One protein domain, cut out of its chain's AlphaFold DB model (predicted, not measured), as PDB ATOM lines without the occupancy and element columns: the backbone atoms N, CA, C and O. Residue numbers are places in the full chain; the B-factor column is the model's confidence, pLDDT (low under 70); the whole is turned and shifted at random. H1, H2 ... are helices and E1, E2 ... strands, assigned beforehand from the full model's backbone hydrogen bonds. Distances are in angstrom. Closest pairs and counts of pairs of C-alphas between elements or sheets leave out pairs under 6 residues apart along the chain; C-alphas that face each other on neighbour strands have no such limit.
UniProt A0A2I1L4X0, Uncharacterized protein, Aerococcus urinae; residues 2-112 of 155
ATOM      1  N   LEU A   2     -33.463  49.435  44.417       52.59
ATOM      2  CA  LEU A   2     -32.881  48.776  43.226       52.59
ATOM      3  C   LEU A   2     -32.718  47.249  43.353       52.59
ATOM      4  O   LEU A   2     -33.079  46.521  42.435       52.59
ATOM      5  N   ASN A   3     -32.241  46.771  44.503       52.59
ATOM      6  CA  ASN A   3     -31.891  45.362  44.709       52.59
ATOM      7  C   ASN A   3     -33.115  44.413  44.625       52.59
ATOM      8  O   ASN A   3     -33.109  43.443  43.874       52.59
ATOM      9  N   TYR A   4     -34.237  44.783  45.263       55.62
ATOM     10  CA  TYR A   4     -35.513  44.049  45.158       55.62
ATOM     11  C   TYR A   4     -36.046  43.958  43.724       55.62
ATOM     12  O   TYR A   4     -36.726  42.997  43.372       55.62
ATOM     13  N   SER A   5     -35.737  44.953  42.893       70.25
ATOM     14  CA  SER A   5     -36.200  44.969  41.516       70.25
ATOM     15  C   SER A   5     -35.422  43.997  40.635       70.25
ATOM     16  O   SER A   5     -36.035  43.343  39.797       70.25
ATOM     17  N   TYR A   6     -34.105  43.873  40.819       75.94
ATOM     18  CA  TYR A   6     -33.327  42.897  40.057       75.94
ATOM     19  C   TYR A   6     -33.568  41.470  40.512       75.94
ATOM     20  O   TYR A   6     -33.659  40.591  39.664       75.94
ATOM     21  N   GLU A   7     -33.694  41.244  41.821       84.25
ATOM     22  CA  GLU A   7     -34.004  39.917  42.355       84.25
ATOM     23  C   GLU A   7     -35.251  39.338  41.680       84.25
ATOM     24  O   GLU A   7     -35.213  38.197  41.233       84.25
ATOM     25  N   ARG A   8     -36.301  40.156  41.503       84.81
ATOM     26  CA  ARG A   8     -37.511  39.737  40.788       84.81
ATOM     27  C   ARG A   8     -37.307  39.600  39.278       84.81
ATOM     28  O   ARG A   8     -37.784  38.634  38.699       84.81
ATOM     29  N   ILE A   9     -36.638  40.559  38.632       84.44
ATOM     30  CA  ILE A   9     -36.443  40.549  37.168       84.44
ATOM     31  C   ILE A   9     -35.616  39.341  36.716       84.44
ATOM     32  O   ILE A   9     -35.818  38.837  35.615       84.44
ATOM     33  N   LEU A  10     -34.678  38.893  37.551       89.94
ATOM     34  CA  LEU A  10     -33.790  37.771  37.254       89.94
ATOM     35  C   LEU A  10     -34.317  36.426  37.773       89.94
ATOM     36  O   LEU A  10     -33.630  35.419  37.605       89.94
ATOM     37  N   ASP A  11     -35.508  36.389  38.380       90.50
ATOM     38  CA  ASP A  11     -36.164  35.127  38.713       90.50
ATOM     39  C   ASP A  11     -36.567  34.383  37.432       90.50
ATOM     40  O   ASP A  11     -37.036  34.976  36.457       90.50
ATOM     41  N   LEU A  12     -36.412  33.059  37.449       91.94
ATOM     42  CA  LEU A  12     -36.639  32.213  36.277       91.94
ATOM     43  C   LEU A  12     -38.047  32.366  35.678       91.94
ATOM     44  O   LEU A  12     -38.175  32.485  34.461       91.94
ATOM     45  N   ASP A  13     -39.096  32.400  36.507       91.31
ATOM     46  CA  ASP A  13     -40.476  32.567  36.033       91.31
ATOM     47  C   ASP A  13     -40.693  33.939  35.382       91.31
ATOM     48  O   ASP A  13     -41.380  34.045  34.365       91.31
ATOM     49  N   PHE A  14     -40.062  34.986  35.923       89.12
ATOM     50  CA  PHE A  14     -40.153  36.333  35.375       89.12
ATOM     51  C   PHE A  14     -39.451  36.426  34.019       89.12
ATOM     52  O   PHE A  14     -40.027  36.934  33.057       89.12
ATOM     53  N   LEU A  15     -38.227  35.897  33.928       90.12
ATOM     54  CA  LEU A  15     -37.472  35.827  32.679       90.12
ATOM     55  C   LEU A  15     -38.257  35.057  31.617       90.12
ATOM     56  O   LEU A  15     -38.421  35.543  30.508       90.12
ATOM     57  N   VAL A  16     -38.821  33.898  31.955       90.56
ATOM     58  CA  VAL A  16     -39.613  33.113  31.000       90.56
ATOM     59  C   VAL A  16     -40.841  33.883  30.529       90.56
ATOM     60  O   VAL A  16     -41.088  33.938  29.326       90.56
ATOM     61  N   ARG A  17     -41.574  34.514  31.451       87.44
ATOM     62  CA  ARG A  17     -42.804  35.250  31.142       87.44
ATOM     63  C   ARG A  17     -42.563  36.463  30.245       87.44
ATOM     64  O   ARG A  17     -43.334  36.688  29.318       87.44
ATOM     65  N   TYR A  18     -41.507  37.228  30.521       83.50
ATOM     66  CA  TYR A  18     -41.327  38.576  29.973       83.50
ATOM     67  C   TYR A  18     -40.047  38.775  29.160       83.50
ATOM     68  O   TYR A  18     -39.911  39.772  28.465       83.50
ATOM     69  N   GLY A  19     -39.072  37.878  29.263       81.44
ATOM     70  CA  GLY A  19     -37.747  38.070  28.677       81.44
ATOM     71  C   GLY A  19     -37.527  37.361  27.341       81.44
ATOM     72  O   GLY A  19     -36.519  37.634  26.691       81.44
ATOM     73  N   TYR A  20     -38.407  36.437  26.939       83.06
ATOM     74  CA  TYR A  20     -38.253  35.710  25.672       83.06
ATOM     75  C   TYR A  20     -38.739  36.525  24.463       83.06
ATOM     76  O   TYR A  20     -38.111  36.498  23.403       83.06
ATOM     77  N   TYR A  21     -39.821  37.288  24.635       76.12
ATOM     78  CA  TYR A  21     -40.309  38.245  23.642       76.12
ATOM     79  C   TYR A  21     -40.001  39.670  24.090       76.12
ATOM     80  O   TYR A  21     -40.084  39.985  25.274       76.12
ATOM     81  N   ASP A  22     -39.707  40.545  23.132       63.94
ATOM     82  CA  ASP A  22     -39.757  41.989  23.360       63.94
ATOM     83  C   ASP A  22     -41.248  42.368  23.410       63.94
ATOM     84  O   ASP A  22     -41.912  42.447  22.372       63.94
ATOM     85  N   PHE A  23     -41.817  42.451  24.613       55.59
ATOM     86  CA  PHE A  23     -43.229  42.772  24.802       55.59
ATOM     87  C   PHE A  23     -43.391  44.291  24.907       55.59
ATOM     88  O   PHE A  23     -42.745  44.954  25.720       55.59
ATOM     89  N   GLU A  24     -44.264  44.861  24.080       59.03
ATOM     90  CA  GLU A  24     -44.746  46.223  24.288       59.03
ATOM     91  C   GLU A  24     -46.064  46.130  25.050       59.03
ATOM     92  O   GLU A  24     -47.049  45.632  24.514       59.03
ATOM     93  N   ILE A  25     -46.096  46.630  26.289       53.16
ATOM     94  CA  ILE A  25     -47.363  46.828  26.999       53.16
ATOM     95  C   ILE A  25     -48.099  47.965  26.284       53.16
ATOM     96  O   ILE A  25     -47.803  49.146  26.498       53.16
ATOM     97  N   LYS A  26     -49.044  47.625  25.407       57.03
ATOM     98  CA  LYS A  26     -49.978  48.608  24.859       57.03
ATOM     99  C   LYS A  26     -51.042  48.907  25.914       57.03
ATOM    100  O   LYS A  26     -51.469  48.029  26.655       57.03
ATOM    101  N   LYS A  27     -51.442  50.176  26.018       53.47
ATOM    102  CA  LYS A  27     -52.639  50.533  26.791       53.47
ATOM    103  C   LYS A  27     -53.842  49.909  26.094       53.47
ATOM    104  O   LYS A  27     -53.873  49.931  24.867       53.47
ATOM    105  N   GLU A  28     -54.801  49.409  26.867       56.44
ATOM    106  CA  GLU A  28     -56.084  48.958  26.331       56.44
ATOM    107  C   GLU A  28     -56.665  50.051  25.425       56.44
ATOM    108  O   GLU A  28     -56.818  51.210  25.822       56.44
ATOM    109  N   THR A  29     -56.909  49.686  24.174       58.00
ATOM    110  CA  THR A  29     -57.587  50.519  23.184       58.00
ATOM    111  C   THR A  29     -58.779  49.733  22.666       58.00
ATOM    112  O   THR A  29     -58.626  48.540  22.429       58.00
ATOM    113  N   ASP A  30     -59.916  50.392  22.417       62.31
ATOM    114  CA  ASP A  30     -61.136  49.809  21.813       62.31
ATOM    115  C   ASP A  30     -60.957  49.391  20.330       62.31
ATOM    116  O   ASP A  30     -61.874  49.474  19.514       62.31
ATOM    117  N   VAL A  31     -59.744  49.011  19.931       64.25
ATOM    118  CA  VAL A  31     -59.400  48.625  18.562       64.25
ATOM    119  C   VAL A  31     -59.643  47.126  18.406       64.25
ATOM    120  O   VAL A  31     -59.279  46.351  19.283       64.25
ATOM    121  N   ASP A  32     -60.232  46.726  17.277       77.19
ATOM    122  CA  ASP A  32     -60.414  45.326  16.872       77.19
ATOM    123  C   ASP A  32     -59.109  44.519  17.039       77.19
ATOM    124  O   ASP A  32     -58.050  44.955  16.573       77.19
ATOM    125  N   ASP A  33     -59.185  43.340  17.668       72.69
ATOM    126  CA  ASP A  33     -58.044  42.441  17.914       72.69
ATOM    127  C   ASP A  33     -57.243  42.137  16.629       72.69
ATOM    128  O   ASP A  33     -56.017  42.001  16.663       72.69
ATOM    129  N   ILE A  34     -57.908  42.067  15.469       73.44
ATOM    130  CA  ILE A  34     -57.274  41.835  14.162       73.44
ATOM    131  C   ILE A  34     -56.408  43.030  13.762       73.44
ATOM    132  O   ILE A  34     -55.279  42.856  13.289       73.44
ATOM    133  N   LEU A  35     -56.916  44.248  13.950       73.44
ATOM    134  CA  LEU A  35     -56.163  45.470  13.675       73.44
ATOM    135  C   LEU A  35     -55.029  45.631  14.689       73.44
ATOM    136  O   LEU A  35     -53.911  45.979  14.309       73.44
ATOM    137  N   GLU A  36     -55.273  45.317  15.961       74.56
ATOM    138  CA  GLU A  36     -54.247  45.345  17.001       74.56
ATOM    139  C   GLU A  36     -53.076  44.405  16.667       74.56
ATOM    140  O   GLU A  36     -51.910  44.819  16.735       74.56
ATOM    141  N   TYR A  37     -53.386  43.181  16.223       75.12
ATOM    142  CA  TYR A  37     -52.406  42.217  15.729       75.12
ATOM    143  C   TYR A  37     -51.646  42.739  14.504       75.12
ATOM    144  O   TYR A  37     -50.412  42.722  14.489       75.12
ATOM    145  N   ALA A  38     -52.359  43.226  13.481       72.25
ATOM    146  CA  ALA A  38     -51.761  43.683  12.225       72.25
ATOM    147  C   ALA A  38     -50.819  44.884  12.410       72.25
ATOM    148  O   ALA A  38     -49.827  45.014  11.689       72.25
ATOM    149  N   TYR A  39     -51.106  45.742  13.393       73.94
ATOM    150  CA  TYR A  39     -50.280  46.894  13.752       73.94
ATOM    151  C   TYR A  39     -49.286  46.609  14.884       73.94
ATOM    152  O   TYR A  39     -48.629  47.533  15.377       73.94
ATOM    153  N   SER A  40     -49.153  45.360  15.339       74.00
ATOM    154  CA  SER A  40     -48.167  45.011  16.358       74.00
ATOM    155  C   SER A  40     -46.743  45.115  15.796       74.00
ATOM    156  O   SER A  40     -46.402  44.435  14.824       74.00
ATOM    157  N   PRO A  41     -45.861  45.943  16.387       70.69
ATOM    158  CA  PRO A  41     -44.465  46.004  15.979       70.69
ATOM    159  C   PRO A  41     -43.625  44.867  16.579       70.69
ATOM    160  O   PRO A  41     -42.434  44.788  16.278       70.69
ATOM    161  N   THR A  42     -44.213  44.000  17.403       75.19
ATOM    162  CA  THR A  42     -43.572  42.859  18.070       75.19
ATOM    163  C   THR A  42     -44.459  41.611  17.979       75.19
ATOM    164  O   THR A  42     -45.523  41.632  17.350       75.19
ATOM    165  N   VAL A  43     -44.016  40.495  18.569       75.12
ATOM    166  CA  VAL A  43     -44.855  39.295  18.704       75.12
ATOM    167  C   VAL A  43     -46.087  39.656  19.521       75.12
ATOM    168  O   VAL A  43     -45.967  40.154  20.636       75.12
ATOM    169  N   TYR A  44     -47.264  39.427  18.950       76.69
ATOM    170  CA  TYR A  44     -48.513  39.765  19.610       76.69
ATOM    171  C   TYR A  44     -48.821  38.759  20.721       76.69
ATOM    172  O   TYR A  44     -49.028  37.571  20.458       76.69
ATOM    173  N   GLU A  45     -48.846  39.245  21.961       75.44
ATOM    174  CA  GLU A  45     -48.910  38.410  23.164       75.44
ATOM    175  C   GLU A  45     -50.184  37.560  23.260       75.44
ATOM    176  O   GLU A  45     -50.142  36.455  23.803       75.44
ATOM    177  N   LYS A  46     -51.305  38.024  22.686       77.88
ATOM    178  CA  LYS A  46     -52.562  37.258  22.676       77.88
ATOM    179  C   LYS A  46     -52.486  36.018  21.779       77.88
ATOM    180  O   LYS A  46     -53.234  35.073  21.989       77.88
ATOM    181  N   ILE A  47     -51.582  36.001  20.794       76.75
ATOM    182  CA  ILE A  47     -51.363  34.838  19.919       76.75
ATOM    183  C   ILE A  47     -50.291  33.919  20.493       76.75
ATOM    184  O   ILE A  47     -50.416  32.699  20.414       76.75
ATOM    185  N   PHE A  48     -49.216  34.492  21.032       76.31
ATOM    186  CA  PHE A  48     -48.102  33.710  21.544       76.31
ATOM    187  C   PHE A  48     -47.461  34.409  22.741       76.31
ATOM    188  O   PHE A  48     -46.897  35.494  22.618       76.31
ATOM    189  N   ASN A  49     -47.541  33.764  23.901       84.50
ATOM    190  CA  ASN A  49     -46.928  34.208  25.147       84.50
ATOM    191  C   ASN A  49     -46.354  33.003  25.910       84.50
ATOM    192  O   ASN A  49     -46.574  31.853  25.537       84.50
ATOM    193  N   MET A  50     -45.592  33.276  26.969       88.69
ATOM    194  CA  MET A  50     -44.976  32.247  27.817       88.69
ATOM    195  C   MET A  50     -45.680  32.110  29.173       88.69
ATOM    196  O   MET A  50     -45.075  31.622  30.127       88.69
ATOM    197  N   ASN A  51     -46.929  32.577  29.296       89.62
ATOM    198  CA  ASN A  51     -47.601  32.698  30.590       89.62
ATOM    199  C   ASN A  51     -47.788  31.345  31.278       89.62
ATOM    200  O   ASN A  51     -47.488  31.235  32.468       89.62
ATOM    201  N   ASP A  52     -48.228  30.335  30.529       91.56
ATOM    202  CA  ASP A  52     -48.473  28.991  31.059       91.56
ATOM    203  C   ASP A  52     -47.163  28.306  31.452       91.56
ATOM    204  O   ASP A  52     -47.047  27.750  32.542       91.56
ATOM    205  N   LEU A  53     -46.129  28.415  30.608       90.50
ATOM    206  CA  LEU A  53     -44.807  27.872  30.930       90.50
ATOM    207  C   LEU A  53     -44.222  28.536  32.183       90.50
ATOM    208  O   LEU A  53     -43.629  27.858  33.018       90.50
ATOM    209  N   ALA A  54     -44.394  29.848  32.332       91.88
ATOM    210  CA  ALA A  54     -43.939  30.563  33.514       91.88
ATOM    211  C   ALA A  54     -44.682  30.128  34.790       91.88
ATOM    212  O   ALA A  54     -44.038  30.016  35.832       91.88
ATOM    213  N   GLU A  55     -45.990  29.837  34.733       94.06
ATOM    214  CA  GLU A  55     -46.705  29.277  35.895       94.06
ATOM    215  C   GLU A  55     -46.215  27.860  36.230       94.06
ATOM    216  O   GLU A  55     -45.909  27.599  37.390       94.06
ATOM    217  N   ILE A  56     -45.998  26.992  35.235       92.50
ATOM    218  CA  ILE A  56     -45.422  25.651  35.461       92.50
ATOM    219  C   ILE A  56     -44.061  25.745  36.175       92.50
ATOM    220  O   ILE A  56     -43.787  25.009  37.120       92.50
ATOM    221  N   ILE A  57     -43.202  26.675  35.749       91.38
ATOM    222  CA  ILE A  57     -41.881  26.911  36.360       91.38
ATOM    223  C   ILE A  57     -41.994  27.457  37.782       91.38
ATOM    224  O   ILE A  57     -41.168  27.154  38.645       91.38
ATOM    225  N   LYS A  58     -42.987  28.306  38.032       91.06
ATOM    226  CA  LYS A  58     -43.234  28.872  39.354       91.06
ATOM    227  C   LYS A  58     -43.694  27.797  40.341       91.06
ATOM    228  O   LYS A  58     -43.297  27.858  41.505       91.06
ATOM    229  N   GLU A  59     -44.480  26.826  39.878       92.00
ATOM    230  CA  GLU A  59     -44.940  25.671  40.657       92.00
ATOM    231  C   GLU A  59     -43.823  24.641  40.904       92.00
ATOM    232  O   GLU A  59     -43.653  24.187  42.036       92.00
ATOM    233  N   ASP A  60     -43.014  24.317  39.889       89.81
ATOM    234  CA  ASP A  60     -41.834  23.447  40.009       89.81
ATOM    235  C   ASP A  60     -40.590  24.128  39.427       89.81
ATOM    236  O   ASP A  60     -40.270  24.010  38.243       89.81
ATOM    237  N   LYS A  61     -39.818  24.794  40.292       77.44
ATOM    238  CA  LYS A  61     -38.587  25.508  39.900       77.44
ATOM    239  C   LYS A  61     -37.515  24.602  39.299       77.44
ATOM    240  O   LYS A  61     -36.649  25.076  38.566       77.44
ATOM    241  N   GLU A  62     -37.564  23.305  39.585       83.44
ATOM    242  CA  GLU A  62     -36.594  22.339  39.078       83.44
ATOM    243  C   GLU A  62     -37.043  21.719  37.746       83.44
ATOM    244  O   GLU A  62     -36.272  20.981  37.129       83.44
ATOM    245  N   VAL A  63     -38.252  22.036  37.252       84.75
ATOM    246  CA  VAL A  63     -38.797  21.490  35.997       84.75
ATOM    247  C   VAL A  63     -37.866  21.743  34.818       84.75
ATOM    248  O   VAL A  63     -37.636  20.851  34.007       84.75
ATOM    249  N   ILE A  64     -37.253  22.927  34.763       79.56
ATOM    250  CA  ILE A  64     -36.323  23.303  33.700       79.56
ATOM    251  C   ILE A  64     -35.042  22.485  33.795       79.56
ATOM    252  O   ILE A  64     -34.602  21.930  32.794       79.56
ATOM    253  N   LYS A  65     -34.477  22.306  34.991       77.06
ATOM    254  CA  LYS A  65     -33.282  21.470  35.179       77.06
ATOM    255  C   LYS A  65     -33.548  20.006  34.813       77.06
ATOM    256  O   LYS A  65     -32.706  19.377  34.173       77.06
ATOM    257  N   LYS A  66     -34.735  19.482  35.147       81.00
ATOM    258  CA  LYS A  66     -35.187  18.132  34.761       81.00
ATOM    259  C   LYS A  66     -35.389  18.007  33.246       81.00
ATOM    260  O   LYS A  66     -34.960  17.018  32.655       81.00
ATOM    261  N   PHE A  67     -36.030  18.998  32.627       76.50
ATOM    262  CA  PHE A  67     -36.340  19.029  31.196       76.50
ATOM    263  C   PHE A  67     -35.081  19.174  30.337       76.50
ATOM    264  O   PHE A  67     -34.911  18.448  29.359       76.50
ATOM    265  N   LEU A  68     -34.175  20.070  30.725       72.12
ATOM    266  CA  LEU A  68     -32.990  20.417  29.948       72.12
ATOM    267  C   LEU A  68     -31.886  19.351  29.983       72.12
ATOM    268  O   LEU A  68     -30.903  19.539  29.272       72.12
ATOM    269  N   LYS A  69     -32.005  18.285  30.804       66.12
ATOM    270  CA  LYS A  69     -31.044  17.159  30.939       66.12
ATOM    271  C   LYS A  69     -29.623  17.564  30.517       66.12
ATOM    272  O   LYS A  69     -29.119  17.061  29.513       66.12
ATOM    273  N   ILE A  70     -29.049  18.560  31.208       62.66
ATOM    274  CA  ILE A  70     -27.937  19.407  30.725       62.66
ATOM    275  C   ILE A  70     -26.621  18.613  30.706       62.66
ATOM    276  O   ILE A  70     -25.712  18.847  31.493       62.66
ATOM    277  N   SER A  71     -26.523  17.625  29.829       59.72
ATOM    278  CA  SER A  71     -25.312  16.850  29.578       59.72
ATOM    279  C   SER A  71     -24.865  16.957  28.121       59.72
ATOM    280  O   SER A  71     -23.713  16.664  27.836       59.72
ATOM    281  N   ASN A  72     -25.737  17.420  27.212       61.81
ATOM    282  CA  ASN A  72     -25.400  17.775  25.832       61.81
ATOM    283  C   ASN A  72     -26.375  18.840  25.313       61.81
ATOM    284  O   ASN A  72     -27.510  18.524  24.967       61.81
ATOM    285  N   VAL A  73     -25.942  20.103  25.266       68.12
ATOM    286  CA  VAL A  73     -26.721  21.182  24.641       68.12
ATOM    287  C   VAL A  73     -26.526  21.077  23.125       68.12
ATOM    288  O   VAL A  73     -25.414  21.321  22.654       68.12
ATOM    289  N   PRO A  74     -27.548  20.683  22.342       69.12
ATOM    290  CA  PRO A  74     -27.403  20.611  20.898       69.12
ATOM    291  C   PRO A  74     -27.206  22.016  20.323       69.12
ATOM    292  O   PRO A  74     -27.744  23.000  20.832       69.12
ATOM    293  N   VAL A  75     -26.462  22.112  19.221       77.38
ATOM    294  CA  VAL A  75     -26.457  23.336  18.417       77.38
ATOM    295  C   VAL A  75     -27.873  23.527  17.881       77.38
ATOM    296  O   VAL A  75     -28.363  22.703  17.115       77.38
ATOM    297  N   THR A  76     -28.550  24.586  18.320       83.88
ATOM    298  CA  THR A  76     -29.909  24.888  17.861       83.88
ATOM    299  C   THR A  76     -29.889  25.975  16.809       83.88
ATOM    300  O   THR A  76     -29.114  26.931  16.903       83.88
ATOM    301  N   GLU A  77     -30.857  25.919  15.910       86.19
ATOM    302  CA  GLU A  77     -31.151  27.031  15.031       86.19
ATOM    303  C   GLU A  77     -32.163  27.998  15.671       86.19
ATOM    304  O   GLU A  77     -33.035  27.590  16.449       86.19
ATOM    305  N   PRO A  78     -32.033  29.297  15.377       87.56
ATOM    306  CA  PRO A  78     -32.992  30.313  15.786       87.56
ATOM    307  C   PRO A  78     -34.348  30.092  15.110       87.56
ATOM    308  O   PRO A  78     -34.427  29.588  13.992       87.56
ATOM    309  N   ILE A  79     -35.419  30.514  15.780       86.38
ATOM    310  CA  ILE A  79     -36.779  30.381  15.258       86.38
ATOM    311  C   ILE A  79     -37.076  31.579  14.359       86.38
ATOM    312  O   ILE A  79     -36.944  32.734  14.771       86.38
ATOM    313  N   TYR A  80     -37.493  31.293  13.129       87.06
ATOM    314  CA  TYR A  80     -37.904  32.292  12.152       87.06
ATOM    315  C   TYR A  80     -39.426  32.325  12.052       87.06
ATOM    316  O   TYR A  80     -40.067  31.287  11.907       87.06
ATOM    317  N   PHE A  81     -40.012  33.516  12.075       83.44
ATOM    318  CA  PHE A  81     -41.435  33.710  11.786       83.44
ATOM    319  C   PHE A  81     -41.658  35.079  11.163       83.44
ATOM    320  O   PHE A  81     -40.824  35.979  11.274       83.44
ATOM    321  N   SER A  82     -42.794  35.242  10.491       85.44
ATOM    322  CA  SER A  82     -43.166  36.510   9.875       85.44
ATOM    323  C   SER A  82     -44.498  37.014  10.409       85.44
ATOM    324  O   SER A  82     -45.494  36.289  10.420       85.44
ATOM    325  N   ILE A  83     -44.526  38.278  10.816       80.38
ATOM    326  CA  ILE A  83     -45.757  38.961  11.226       80.38
ATOM    327  C   ILE A  83     -46.176  39.962  10.144       80.38
ATOM    328  O   ILE A  83     -45.330  40.386   9.343       80.38
ATOM    329  N   PRO A  84     -47.461  40.334  10.072       80.44
ATOM    330  CA  PRO A  84     -47.898  41.438   9.226       80.44
ATOM    331  C   PRO A  84     -47.147  42.732   9.575       80.44
ATOM    332  O   PRO A  84     -46.856  43.001  10.736       80.44
ATOM    333  N   LYS A  85     -46.792  43.525   8.558       77.44
ATOM    334  CA  LYS A  85     -46.297  44.903   8.737       77.44
ATOM    335  C   LYS A  85     -47.328  45.916   8.242       77.44
ATOM    336  O   LYS A  85     -47.461  46.992   8.814       77.44
ATOM    337  N   ASN A  86     -47.984  45.586   7.137       76.69
ATOM    338  CA  ASN A  86     -49.148  46.245   6.555       76.69
ATOM    339  C   ASN A  86     -49.853  45.225   5.640       76.69
ATOM    340  O   ASN A  86     -49.399  44.085   5.531       76.69
ATOM    341  N   GLU A  87     -50.925  45.628   4.960       75.06
ATOM    342  CA  GLU A  87     -51.727  44.742   4.100       75.06
ATOM    343  C   GLU A  87     -50.919  44.035   2.998       75.06
ATOM    344  O   GLU A  87     -51.273  42.942   2.567       75.06
ATOM    345  N   SER A  88     -49.812  44.635   2.549       81.56
ATOM    346  CA  SER A  88     -49.048  44.170   1.382       81.56
ATOM    347  C   SER A  88     -47.670  43.597   1.726       81.56
ATOM    348  O   SER A  88     -46.956  43.142   0.835       81.56
ATOM    349  N   SER A  89     -47.236  43.654   2.990       83.94
ATOM    350  CA  SER A  89     -45.881  43.253   3.379       83.94
ATOM    351  C   SER A  89     -45.816  42.621   4.763       83.94
ATOM    352  O   SER A  89     -46.562  42.958   5.685       83.94
ATOM    353  N   ARG A  90     -44.859  41.704   4.917       85.38
ATOM    354  CA  ARG A  90     -44.585  40.997   6.170       85.38
ATOM    355  C   ARG A  90     -43.195  41.351   6.679       85.38
ATOM    356  O   ARG A  90     -42.289  41.637   5.897       85.38
ATOM    357  N   ARG A  91     -43.015  41.325   7.995       82.88
ATOM    358  CA  ARG A  91     -41.718  41.504   8.650       82.88
ATOM    359  C   ARG A  91     -41.230  40.159   9.170       82.88
ATOM    360  O   ARG A  91     -41.955  39.492   9.901       82.88
ATOM    361  N   LEU A  92     -40.013  39.778   8.791       86.00
ATOM    362  CA  LEU A  92     -39.357  38.569   9.280       86.00
ATOM    363  C   LEU A  92     -38.663  38.858  10.616       86.00
ATOM    364  O   LEU A  92     -37.881  39.804  10.716       86.00
ATOM    365  N   TYR A  93     -38.933  38.026  11.612       81.56
ATOM    366  CA  TYR A  93     -38.266  38.023  12.905       81.56
ATOM    367  C   TYR A  93     -37.423  36.769  13.057       81.56
ATOM    368  O   TYR A  93     -37.711  35.714  12.490       81.56
ATOM    369  N   LYS A  94     -36.375  36.920  13.862       86.44
ATOM    370  CA  LYS A  94     -35.469  35.858  14.259       86.44
ATOM    371  C   LYS A  94     -35.388  35.881  15.777       86.44
ATOM    372  O   LYS A  94     -34.845  36.832  16.336       86.44
ATOM    373  N   LEU A  95     -35.949  34.868  16.426       82.56
ATOM    374  CA  LEU A  95     -35.878  34.716  17.875       82.56
ATOM    375  C   LEU A  95     -34.842  33.660  18.265       82.56
ATOM    376  O   LEU A  95     -34.578  32.734  17.487       82.56
ATOM    377  N   PRO A  96     -34.247  33.781  19.465       83.38
ATOM    378  CA  PRO A  96     -33.492  32.687  20.054       83.38
ATOM    379  C   PRO A  96     -34.337  31.413  20.076       83.38
ATOM    380  O   PRO A  96     -35.552  31.473  20.203       83.38
ATOM    381  N   ASN A  97     -33.707  30.250  19.972       88.19
ATOM    382  CA  ASN A  97     -34.419  29.002  20.208       88.19
ATOM    383  C   ASN A  97     -34.927  28.959  21.661       88.19
ATOM    384  O   ASN A  97     -34.154  29.275  22.570       88.19
ATOM    385  N   ILE A  98     -36.180  28.541  21.885       87.19
ATOM    386  CA  ILE A  98     -36.782  28.467  23.230       87.19
ATOM    387  C   ILE A  98     -35.901  27.644  24.174       87.19
ATOM    388  O   ILE A  98     -35.663  28.058  25.302       87.19
ATOM    389  N   TYR A  99     -35.353  26.519  23.712       86.69
ATOM    390  CA  TYR A  99     -34.498  25.657  24.528       86.69
ATOM    391  C   TYR A  99     -33.243  26.391  25.021       86.69
ATOM    392  O   TYR A  99     -32.957  26.423  26.219       86.69
ATOM    393  N   ASN A 100     -32.532  27.057  24.110       86.50
ATOM    394  CA  ASN A 100     -31.342  27.833  24.455       86.50
ATOM    395  C   ASN A 100     -31.670  29.051  25.313       86.50
ATOM    396  O   ASN A 100     -30.884  29.422  26.184       86.50
ATOM    397  N   TYR A 101     -32.830  29.664  25.089       90.44
ATOM    398  CA  TYR A 101     -33.306  30.738  25.940       90.44
ATOM    399  C   TYR A 101     -33.562  30.253  27.372       90.44
ATOM    400  O   TYR A 101     -33.110  30.897  28.313       90.44
ATOM    401  N   LEU A 102     -34.216  29.102  27.553       89.94
ATOM    402  CA  LEU A 102     -34.461  28.518  28.874       89.94
ATOM    403  C   LEU A 102     -33.156  28.156  29.595       89.94
ATOM    404  O   LEU A 102     -33.048  28.383  30.798       89.94
ATOM    405  N   ILE A 103     -32.142  27.668  28.868       88.69
ATOM    406  CA  ILE A 103     -30.793  27.461  29.419       88.69
ATOM    407  C   ILE A 103     -30.206  28.784  29.923       88.69
ATOM    408  O   ILE A 103     -29.723  28.851  31.054       88.69
ATOM    409  N   LEU A 104     -30.259  29.838  29.104       90.25
ATOM    410  CA  LEU A 104     -29.755  31.160  29.475       90.25
ATOM    411  C   LEU A 104     -30.503  31.725  30.689       90.25
ATOM    412  O   LEU A 104     -29.868  32.216  31.619       90.25
ATOM    413  N   ALA A 105     -31.832  31.635  30.701       92.06
ATOM    414  CA  ALA A 105     -32.661  32.104  31.803       92.06
ATOM    415  C   ALA A 105     -32.341  31.351  33.104       92.06
ATOM    416  O   ALA A 105     -32.167  31.982  34.146       92.06
ATOM    417  N   ASN A 106     -32.175  30.023  33.040       91.25
ATOM    418  CA  ASN A 106     -31.767  29.227  34.197       91.25
ATOM    419  C   ASN A 106     -30.377  29.636  34.702       91.25
ATOM    420  O   ASN A 106     -30.200  29.853  35.897       91.25
ATOM    421  N   TYR A 107     -29.409  29.816  33.798       91.12
ATOM    422  CA  TYR A 107     -28.073  30.291  34.159       91.12
ATOM    423  C   TYR A 107     -28.111  31.668  34.839       91.12
ATOM    424  O   TYR A 107     -27.445  31.869  35.853       91.12
ATOM    425  N   ILE A 108     -28.890  32.613  34.304       93.00
ATOM    426  CA  ILE A 108     -29.056  33.948  34.892       93.00
ATOM    427  C   ILE A 108     -29.641  33.839  36.300       93.00
ATOM    428  O   ILE A 108     -29.099  34.448  37.220       93.00
ATOM    429  N   ASN A 109     -30.697  33.043  36.477       92.69
ATOM    430  CA  ASN A 109     -31.338  32.836  37.771       92.69
ATOM    431  C   ASN A 109     -30.379  32.198  38.794       92.69
ATOM    432  O   ASN A 109     -30.256  32.699  39.912       92.69
ATOM    433  N   ASP A 110     -29.640  31.154  38.407       92.00
ATOM    434  CA  ASP A 110     -28.669  30.476  39.280       92.00
ATOM    435  C   ASP A 110     -27.510  31.409  39.690       92.00
ATOM    436  O   ASP A 110     -26.987  31.317  40.801       92.00
ATOM    437  N   ASN A 111     -27.145  32.364  38.828       95.06
ATOM    438  CA  ASN A 111     -26.055  33.318  39.059       95.06
ATOM    439  C   ASN A 111     -26.536  34.722  39.459       95.06
ATOM    440  O   ASN A 111     -25.732  35.662  39.499       95.06
ATOM    441  N   LYS A 112     -27.826  34.896  39.779       92.06
ATOM    442  CA  LYS A 112     -28.433  36.229  39.909       92.06
ATOM    443  C   LYS A 112     -27.735  37.115  40.932       92.06
ATOM    444  O   LYS A 112     -27.495  38.280  40.651       92.06
TER     445      LYS A 112
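What this domain is: This is residues 2 to 112 of the 155 residues of an uncharacterized protein of Aerococcus urinae (UniProt A0A2I1L4X0). A small cluster of short helices, with H4 and H6 packed on H2, makes one end of the model, and a long two-stranded hairpin of E1 and E2 reaches away from it. From H2 a mostly unnamed stretch loops out to the short helix H3, which packs with its residues 37 and 38 on E1, and then returns to H4; on that loop residues 27 to 32 stick out. The printed part has 111 residues, with six named helices and two named strands in the order H1, H2, H3, H4, H5, E1, E2, H6, the strands forming one antiparallel sheet in the order E1, E2. The class is mixed, helices and strands. The whole is only just loose, close to compact, with a radius of gyration of the C-alphas of 16.2 A and spans of 46 by 35 by 24 A.

How they stand to each other: Start at residues 2 to 9, H1, which is close to but not clearly touching H2, residues 12 to 18, about perpendicular at 83 degrees; their closest C-alphas, of Ile 9 and Leu 15, are 6.6 A apart. Go on to H3, residues 33 to 38, where the C-alpha of Ala 38 is 5.4 A from that of Pro 84 in E1, residues 79 to 86, the closest pair of the two. Next, H4, residues 51 to 59, touches H2 at a shallow tilt of 14 degrees, opposite ways, closest at the C-alphas of Asp 13 and Ala 54, 4.7 A. H5, residues 63 to 67, and H4 touch only at the corner by their link, and only just, with 3 pairs of C-alphas within 8 A, the closest being Ile 57 and Val 63 at 6.2 A. E1 and E2, residues 89 to 95, form a hairpin, antiparallel at 151 degrees; look for N 91 and O 83 at 2.8 A and N 79 and O 95 at 2.9 A, both within hydrogen-bond range. Last, H6, residues 98 to 110, touches H2 at a steep tilt of 51 degrees, opposite ways, closest at the C-alphas of Leu 12 and Asn 109, 5.5 A. With residues 102 to 106 alone H6 only just touches H5, in 3 pairs of C-alphas within 8 A, the closest being Ile 64 and Leu 102 at 7.3 A. H4 and H6 are apart. In H1, H2, H3, H4, H5 and H6 every O i to N i+4 pair is within hydrogen-bond range.

Where its parts are: Find C-alpha 2 at (-32.881, 48.776, 43.226), where H1 begins; it runs 10.8 A to C-alpha 9. H2 follows over 10.1 A, H3 over 8.6 A, H4 over 12.6 A and H5 over 5.9 A. Find E1 at C-alpha 79, (-36.779, 30.381, 15.258), and follow it 21.9 A to C-alpha 86; E2 returns over 19.6 A. H6, the longest helix, runs 18.1 A to C-alpha 110 at (-28.669, 30.476, 39.280).

The domain as a whole: The two C-alphas farthest apart, of Asp 30 and Ser 71, are 49.3 A from each other. The printed part has no cut. The links H2 to H3, H3 to H4 and H5 to E1 are long. Mean pLDDT of the printed part is 79.6; look for values under 70 at residues 2 to 4, 22 to 31 and 69 to 74.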